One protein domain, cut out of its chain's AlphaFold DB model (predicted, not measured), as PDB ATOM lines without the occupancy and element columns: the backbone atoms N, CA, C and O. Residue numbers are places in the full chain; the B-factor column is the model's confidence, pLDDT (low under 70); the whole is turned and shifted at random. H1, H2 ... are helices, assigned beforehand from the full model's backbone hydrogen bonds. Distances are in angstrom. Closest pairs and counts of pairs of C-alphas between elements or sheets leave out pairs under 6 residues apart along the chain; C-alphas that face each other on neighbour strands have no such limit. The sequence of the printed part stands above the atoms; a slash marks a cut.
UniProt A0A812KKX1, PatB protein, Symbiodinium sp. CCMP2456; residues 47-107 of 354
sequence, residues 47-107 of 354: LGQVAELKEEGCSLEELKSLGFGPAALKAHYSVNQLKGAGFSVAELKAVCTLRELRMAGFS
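This is residues 47 to 107 of the 354 residues of the protein "PatB protein" of Symbiodinium sp. CCMP2456 (UniProt A0A812KKX1). Six short helices follow one another along the long axis of an elongated body, the chain winding round that axis in stacked turns like a short, loosely wound coil, with H1 at one end and H6 at the other. H3 and H4 lie nearest the middle, and few helices touch. The printed part has 61 residues with six named helices, H1 to H6 in chain order, and no named strand; the class is all helix. The whole is compact, with a radius of gyration of the C-alphas of 11.0 A, and spans 32 by 17 by 16 A.

H1, residues 47 to 55, and H2, residues 60 to 65, are near each other, with 7 pairs of C-alphas within 10 A. H1 touches H3, residues 70 to 74; their closest C-alphas, those of Leu 47 and Ala 72, are 5.6 A apart. H2 and H4, residues 79 to 84, are close but not clearly touching, about perpendicular at 74 degrees; their closest C-alphas are those of Leu 60 and Leu 82, 7.4 A apart. H3 and H5, residues 89 to 92, are close but not clearly touching, with the closest C-alphas, those of Pro 70 and Leu 92, 6.5 A apart. H4 and H6, residues 98 to 103, only just touch, with 3 pairs of C-alphas within 8 A; the closest are those of Val 79 and Leu 101, 6.7 A apart. They run the same way at a steep tilt of 69 degrees, only just short of about perpendicular. H5 and H6 are near each other, with 5 pairs of C-alphas within 10 A. H1 is apart from H4, H5 and H6. Every O i to N i+4 pair is within hydrogen-bond range in H2, H3, H4 and H6, and 4 of 5 are in H1; H5 is too short for such a pair, but its one O i to N i+3 pair is within range.

H1, residues 47 to 55, begins with C-alpha 47 at (124.608, 172.353, 147.355) and is the longest helix, 13.1 A from first to last C-alpha. H2, residues 60 to 65, measures 8.6 A, and H3, residues 70 to 74, 6.0 A. H4, residues 79 to 84, begins with C-alpha 79 at (138.732, 165.335, 151.378) and measures 8.6 A. H5, residues 89 to 92, measures 5.0 A. H6, residues 98 to 103, measures 8.6 A and ends with C-alpha 103 at (144.573, 165.725, 156.933).

The two C-alphas farthest apart, those of Gly 48 and Ser 107, are 32.2 A apart. The printed part has no cut, and each of the five links between successive helices is tight. The mean pLDDT of the printed part is 75.4, and residues 47 to 58 are under 70.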
ATOM      1  N   LEU A  47     124.395 172.750 145.955       55.06
ATOM      2  CA  LEU A  47     124.608 172.353 147.355       55.06
ATOM      3  C   LEU A  47     123.410 171.592 147.954       55.06
ATOM      4  O   LEU A  47     123.612 170.635 148.694       55.06
ATOM      5  N   GLY A  48     122.173 171.965 147.599       58.25
ATOM      6  CA  GLY A  48     120.975 171.218 148.006       58.25
ATOM      7  C   GLY A  48     120.956 169.805 147.418       58.25
ATOM      8  O   GLY A  48     120.864 168.827 148.155       58.25
ATOM      9  N   GLN A  49     121.166 169.694 146.105       62.78
ATOM     10  CA  GLN A  49     121.163 168.402 145.408       62.78
ATOM     11  C   GLN A  49     122.295 167.469 145.868       62.78
ATOM     12  O   GLN A  49     122.086 166.266 145.970       62.78
ATOM     13  N   VAL A  50     123.481 167.991 146.206       64.75
ATOM     14  CA  VAL A  50     124.581 167.180 146.771       64.75
ATOM     15  C   VAL A  50     124.236 166.629 148.164       64.75
ATOM     16  O   VAL A  50     124.746 165.574 148.539       64.75
ATOM     17  N   ALA A  51     123.368 167.298 148.930       66.06
ATOM     18  CA  ALA A  51     122.862 166.762 150.192       66.06
ATOM     19  C   ALA A  51     121.843 165.631 149.963       66.06
ATOM     20  O   ALA A  51     121.950 164.583 150.593       66.06
ATOM     21  N   GLU A  52     120.901 165.822 149.037       63.22
ATOM     22  CA  GLU A  52     119.847 164.850 148.711       63.22
ATOM     23  C   GLU A  52     120.432 163.568 148.086       63.22
ATOM     24  O   GLU A  52     120.221 162.475 148.608       63.22
ATOM     25  N   LEU A  53     121.294 163.697 147.070       63.06
ATOM     26  CA  LEU A  53     121.975 162.566 146.414       63.06
ATOM     27  C   LEU A  53     122.889 161.771 147.370       63.06
ATOM     28  O   LEU A  53     123.210 160.609 147.117       63.06
ATOM     29  N   LYS A  54     123.311 162.376 148.488       65.88
ATOM     30  CA  LYS A  54     124.074 161.693 149.540       65.88
ATOM     31  C   LYS A  54     123.186 160.830 150.445       65.88
ATOM     32  O   LYS A  54     123.644 159.773 150.875       65.88
ATOM     33  N   GLU A  55     121.954 161.254 150.724       60.84
ATOM     34  CA  GLU A  55     120.954 160.442 151.439       60.84
ATOM     35  C   GLU A  55     120.481 159.268 150.557       60.84
ATOM     36  O   GLU A  55     120.312 158.156 151.052       60.84
ATOM     37  N   GLU A  56     120.365 159.482 149.239       61.28
ATOM     38  CA  GLU A  56     120.062 158.433 148.245       61.28
ATOM     39  C   GLU A  56     121.231 157.456 147.992       61.28
ATOM     40  O   GLU A  56     121.054 156.419 147.354       61.28
ATOM     41  N   GLY A  57     122.421 157.744 148.530       65.31
ATOM     42  CA  GLY A  57     123.576 156.846 148.488       65.31
ATOM     43  C   GLY A  57     124.379 156.864 147.184       65.31
ATOM     44  O   GLY A  57     125.171 155.944 146.967       65.31
ATOM     45  N   CYS A  58     124.222 157.887 146.335       64.94
ATOM     46  CA  CYS A  58     124.996 158.027 145.100       64.94
ATOM     47  C   CYS A  58     126.509 158.026 145.366       64.94
ATOM     48  O   CYS A  58     127.011 158.637 146.320       64.94
ATOM     49  N   SER A  59     127.260 157.362 144.487       73.62
ATOM     50  CA  SER A  59     128.715 157.330 144.572       73.62
ATOM     51  C   SER A  59     129.327 158.682 144.199       73.62
ATOM     52  O   SER A  59     128.787 159.472 143.422       73.62
ATOM     53  N   LEU A  60     130.523 158.951 144.724       73.38
ATOM     54  CA  LEU A  60     131.268 160.159 144.363       73.38
ATOM     55  C   LEU A  60     131.776 160.147 142.911       73.38
ATOM     56  O   LEU A  60     132.073 161.210 142.371       73.38
ATOM     57  N   GLU A  61     131.849 158.975 142.278       75.56
ATOM     58  CA  GLU A  61     132.182 158.835 140.857       75.56
ATOM     59  C   GLU A  61     131.007 159.278 139.972       75.56
ATOM     60  O   GLU A  61     131.206 160.022 139.011       75.56
ATOM     61  N   GLU A  62     129.773 158.929 140.351       75.56
ATOM     62  CA  GLU A  62     128.551 159.451 139.722       75.56
ATOM     63  C   GLU A  62     128.412 160.961 139.946       75.56
ATOM     64  O   GLU A  62     128.145 161.700 139.005       75.56
ATOM     65  N   LEU A  63     128.690 161.469 141.151       75.56
ATOM     66  CA  LEU A  63     128.702 162.918 141.388       75.56
ATOM     67  C   LEU A  63     129.771 163.644 140.545       75.56
ATOM     68  O   LEU A  63     129.526 164.758 140.070       75.56
ATOM     69  N   LYS A  64     130.928 163.012 140.292       77.75
ATOM     70  CA  LYS A  64     131.950 163.541 139.375       77.75
ATOM     71  C   LYS A  64     131.475 163.519 137.913       77.75
ATOM     72  O   LYS A  64     131.713 164.492 137.200       77.75
ATOM     73  N   SER A  65     130.775 162.470 137.467       74.38
ATOM     74  CA  SER A  65     130.248 162.374 136.091       74.38
ATOM     75  C   SER A  65     129.049 163.301 135.833       74.38
ATOM     76  O   SER A  65     128.930 163.852 134.740       74.38
ATOM     77  N   LEU A  66     128.236 163.574 136.860       73.88
ATOM     78  CA  LEU A  66     127.174 164.592 136.873       73.88
ATOM     79  C   LEU A  66     127.709 166.039 136.852       73.88
ATOM     80  O   LEU A  66     126.932 166.988 136.752       73.88
ATOM     81  N   GLY A  67     129.031 166.232 136.928       75.69
ATOM     82  CA  GLY A  67     129.670 167.544 136.821       75.69
ATOM     83  C   GLY A  67     129.631 168.384 138.100       75.69
ATOM     84  O   GLY A  67     129.821 169.602 138.028       75.69
ATOM     85  N   PHE A  68     129.415 167.778 139.273       76.94
ATOM     86  CA  PHE A  68     129.586 168.488 140.540       76.94
ATOM     87  C   PHE A  68     131.074 168.762 140.786       76.94
ATOM     88  O   PHE A  68     131.869 167.859 141.050       76.94
ATOM     89  N   GLY A  69     131.459 170.038 140.697       75.12
ATOM     90  CA  GLY A  69     132.820 170.467 140.997       75.12
ATOM     91  C   GLY A  69     133.189 170.234 142.471       75.12
ATOM     92  O   GLY A  69     132.306 170.221 143.336       75.12
ATOM     93  N   PRO A  70     134.493 170.128 142.802       75.00
ATOM     94  CA  PRO A  70     134.946 169.855 144.168       75.00
ATOM     95  C   PRO A  70     134.446 170.882 145.202       75.00
ATOM     96  O   PRO A  70     134.344 170.547 146.380       75.00
ATOM     97  N   ALA A  71     134.090 172.101 144.771       76.25
ATOM     98  CA  ALA A  71     133.506 173.153 145.608       76.25
ATOM     99  C   ALA A  71     132.193 172.718 146.281       76.25
ATOM    100  O   ALA A  71     132.085 172.794 147.504       76.25
ATOM    101  N   ALA A  72     131.240 172.194 145.503       75.44
ATOM    102  CA  ALA A  72     129.962 171.717 146.027       75.44
ATOM    103  C   ALA A  72     130.143 170.453 146.889       75.44
ATOM    104  O   ALA A  72     129.535 170.316 147.950       75.44
ATOM    105  N   LEU A  73     131.038 169.549 146.476       76.31
ATOM    106  CA  LEU A  73     131.275 168.286 147.180       76.31
ATOM    107  C   LEU A  73     131.948 168.480 148.549       76.31
ATOM    108  O   LEU A  73     131.599 167.777 149.499       76.31
ATOM    109  N   LYS A  74     132.848 169.465 148.696       78.31
ATOM    110  CA  LYS A  74     133.530 169.786 149.968       78.31
ATOM    111  C   LYS A  74     132.567 170.136 151.114       78.31
ATOM    112  O   LYS A  74     132.926 169.948 152.274       78.31
ATOM    113  N   ALA A  75     131.357 170.617 150.823       77.06
ATOM    114  CA  ALA A  75     130.365 170.924 151.855       77.06
ATOM    115  C   ALA A  75     129.782 169.665 152.536       77.06
ATOM    116  O   ALA A  75     129.386 169.731 153.700       77.06
ATOM    117  N   HIS A  76     129.765 168.516 151.846       73.62
ATOM    118  CA  HIS A  76     129.095 167.291 152.314       73.62
ATOM    119  C   HIS A  76     130.021 166.071 152.440       73.62
ATOM    120  O   HIS A  76     129.668 165.117 153.142       73.62
ATOM    121  N   TYR A  77     131.199 166.094 151.813       78.44
ATOM    122  CA  TYR A  77     132.162 164.992 151.792       78.44
ATOM    123  C   TYR A  77     133.538 165.421 152.304       78.44
ATOM    124  O   TYR A  77     134.017 166.524 152.045       78.44
ATOM    125  N   SER A  78     134.203 164.516 153.022       83.38
ATOM    126  CA  SER A  78     135.572 164.740 153.485       83.38
ATOM    127  C   SER A  78     136.577 164.613 152.338       83.38
ATOM    128  O   SER A  78     136.398 163.820 151.413       83.38
ATOM    129  N   VAL A  79     137.693 165.337 152.425       81.44
ATOM    130  CA  VAL A  79     138.732 165.335 151.378       81.44
ATOM    131  C   VAL A  79     139.393 163.949 151.210       81.44
ATOM    132  O   VAL A  79     139.835 163.617 150.114       81.44
ATOM    133  N   ASN A  80     139.345 163.080 152.233       82.44
ATOM    134  CA  ASN A  80     139.677 161.648 152.113       82.44
ATOM    135  C   ASN A  80     138.784 160.920 151.091       82.44
ATOM    136  O   ASN A  80     139.269 160.135 150.282       82.44
ATOM    137  N   GLN A  81     137.476 161.187 151.112       82.81
ATOM    138  CA  GLN A  81     136.520 160.577 150.185       82.81
ATOM    139  C   GLN A  81     136.687 161.151 148.770       82.81
ATOM    140  O   GLN A  81     136.593 160.403 147.801       82.81
ATOM    141  N   LEU A  82     137.037 162.438 148.643       82.19
ATOM    142  CA  LEU A  82     137.405 163.038 147.352       82.19
ATOM    143  C   LEU A  82     138.686 162.410 146.767       82.19
ATOM    144  O   LEU A  82     138.733 162.149 145.566       82.19
ATOM    145  N   LYS A  83     139.693 162.091 147.600       82.25
ATOM    146  CA  LYS A  83     140.871 161.313 147.170       82.25
ATOM    147  C   LYS A  83     140.471 159.915 146.684       82.25
ATOM    148  O   LYS A  83     140.939 159.485 145.635       82.25
ATOM    149  N   GLY A  84     139.580 159.235 147.413       78.75
ATOM    150  CA  GLY A  84     139.033 157.930 147.020       78.75
ATOM    151  C   GLY A  84     138.298 157.953 145.675       78.75
ATOM    152  O   GLY A  84     138.467 157.040 144.881       78.75
ATOM    153  N   ALA A  85     137.568 159.032 145.384       79.56
ATOM    154  CA  ALA A  85     136.840 159.247 144.130       79.56
ATOM    155  C   ALA A  85     137.705 159.768 142.960       79.56
ATOM    156  O   ALA A  85     137.183 160.305 141.980       79.56
ATOM    157  N   GLY A  86     139.035 159.689 143.068       80.06
ATOM    158  CA  GLY A  86     139.939 160.090 141.990       80.06
ATOM    159  C   GLY A  86     139.910 161.588 141.657       80.06
ATOM    160  O   GLY A  86     140.136 161.962 140.504       80.06
ATOM    161  N   PHE A  87     139.631 162.469 142.627       81.12
ATOM    162  CA  PHE A  87     139.949 163.891 142.471       81.12
ATOM    163  C   PHE A  87     141.453 164.119 142.651       81.12
ATOM    164  O   PHE A  87     142.056 163.750 143.659       81.12
ATOM    165  N   SER A  88     142.057 164.742 141.647       81.81
ATOM    166  CA  SER A  88     143.466 165.104 141.618       81.81
ATOM    167  C   SER A  88     143.766 166.285 142.541       81.81
ATOM    168  O   SER A  88     142.926 167.152 142.797       81.81
ATOM    169  N   VAL A  89     145.018 166.373 142.987       78.94
ATOM    170  CA  VAL A  89     145.516 167.519 143.765       78.94
ATOM    171  C   VAL A  89     145.349 168.840 142.985       78.94
ATOM    172  O   VAL A  89     145.050 169.872 143.585       78.94
ATOM    173  N   ALA A  90     145.437 168.796 141.649       79.50
ATOM    174  CA  ALA A  90     145.208 169.928 140.748       79.50
ATOM    175  C   ALA A  90     143.755 170.447 140.744       79.50
ATOM    176  O   ALA A  90     143.544 171.654 140.641       79.50
ATOM    177  N   GLU A  91     142.761 169.561 140.874       79.62
ATOM    178  CA  GLU A  91     141.344 169.934 141.022       79.62
ATOM    179  C   GLU A  91     141.060 170.428 142.452       79.62
ATOM    180  O   GLU A  91     140.349 171.413 142.655       79.62
ATOM    181  N   LEU A  92     141.645 169.768 143.459       79.06
ATOM    182  CA  LEU A  92     141.388 170.072 144.866       79.06
ATOM    183  C   LEU A  92     142.026 171.390 145.327       79.06
ATOM    184  O   LEU A  92     141.433 172.063 146.167       79.06
ATOM    185  N   LYS A  93     143.174 171.816 144.779       80.12
ATOM    186  CA  LYS A  93     143.859 173.062 145.194       80.12
ATOM    187  C   LYS A  93     143.062 174.351 144.953       80.12
ATOM    188  O   LYS A  93     143.356 175.366 145.574       80.12
ATOM    189  N   ALA A  94     142.044 174.315 144.091       75.31
ATOM    190  CA  ALA A  94     141.146 175.447 143.847       75.31
ATOM    191  C   ALA A  94     140.079 175.642 144.951       75.31
ATOM    192  O   ALA A  94     139.341 176.623 144.921       75.31
ATOM    193  N   VAL A  95     139.956 174.693 145.889       72.44
ATOM    194  CA  VAL A  95     138.804 174.558 146.804       72.44
ATOM    195  C   VAL A  95     139.215 174.152 148.225       72.44
ATOM    196  O   VAL A  95     138.645 174.615 149.220       72.44
ATOM    197  N   CYS A  96     140.184 173.248 148.336       76.69
ATOM    198  CA  CYS A  96     140.691 172.706 149.586       76.69
ATOM    199  C   CYS A  96     141.926 173.481 150.044       76.69
ATOM    200  O   CYS A  96     142.806 173.792 149.242       76.69
ATOM    201  N   THR A  97     142.036 173.746 151.345       82.12
ATOM    202  CA  THR A  97     143.293 174.270 151.895       82.12
ATOM    203  C   THR A  97     144.333 173.150 151.972       82.12
ATOM    204  O   THR A  97     143.991 171.988 152.205       82.12
ATOM    205  N   LEU A  98     145.627 173.466 151.845       80.00
ATOM    206  CA  LEU A  98     146.687 172.453 151.987       80.00
ATOM    207  C   LEU A  98     146.653 171.724 153.339       80.00
ATOM    208  O   LEU A  98     147.047 170.563 153.430       80.00
ATOM    209  N   ARG A  99     146.147 172.380 154.389       80.94
ATOM    210  CA  ARG A  99     145.938 171.756 155.698       80.94
ATOM    211  C   ARG A  99     144.897 170.634 155.634       80.94
ATOM    212  O   ARG A  99     145.095 169.606 156.272       80.94
ATOM    213  N   GLU A 100     143.828 170.798 154.857       82.25
ATOM    214  CA  GLU A 100     142.841 169.737 154.615       82.25
ATOM    215  C   GLU A 100     143.439 168.601 153.779       82.25
ATOM    216  O   GLU A 100     143.250 167.442 154.135       82.25
ATOM    217  N   LEU A 101     144.215 168.912 152.731       82.06
ATOM    218  CA  LEU A 101     144.918 167.901 151.924       82.06
ATOM    219  C   LEU A 101     145.883 167.062 152.780       82.06
ATOM    220  O   LEU A 101     145.910 165.837 152.673       82.06
ATOM    221  N   ARG A 102     146.607 167.700 153.704       81.81
ATOM    222  CA  ARG A 102     147.444 167.017 154.697       81.81
ATOM    223  C   ARG A 102     146.629 166.121 155.637       81.81
ATOM    224  O   ARG A 102     147.044 164.998 155.905       81.81
ATOM    225  N   MET A 103     145.471 166.577 156.128       79.12
ATOM    226  CA  MET A 103     144.573 165.725 156.933       79.12
ATOM    227  C   MET A 103     143.888 164.616 156.114       79.12
ATOM    228  O   MET A 103     143.387 163.655 156.696       79.12
ATOM    229  N   ALA A 104     143.886 164.725 154.784       80.31
ATOM    230  CA  ALA A 104     143.366 163.730 153.852       80.31
ATOM    231  C   ALA A 104     144.421 162.722 153.353       80.31
ATOM    232  O   ALA A 104     144.211 162.050 152.344       80.31
ATOM    233  N   GLY A 105     145.583 162.643 154.012       79.56
ATOM    234  CA  GLY A 105     146.608 161.654 153.675       79.56
ATOM    235  C   GLY A 105     147.180 161.799 152.259       79.56
ATOM    236  O   GLY A 105     147.561 160.801 151.644       79.56
ATOM    237  N   PHE A 106     147.235 163.017 151.710       81.12
ATOM    238  CA  PHE A 106     148.112 163.291 150.574       81.12
ATOM    239  C   PHE A 106     149.570 163.317 151.046       81.12
ATOM    240  O   PHE A 106     149.926 164.067 151.955       81.12
ATOM    241  N   SER A 107     150.392 162.465 150.434       81.00
ATOM    242  CA  SER A 107     151.843 162.416 150.628       81.00
ATOM    243  C   SER A 107     152.498 163.693 150.111       81.00
ATOM    244  O   SER A 107     151.965 164.365 149.219       81.00
TER     245      SER A 107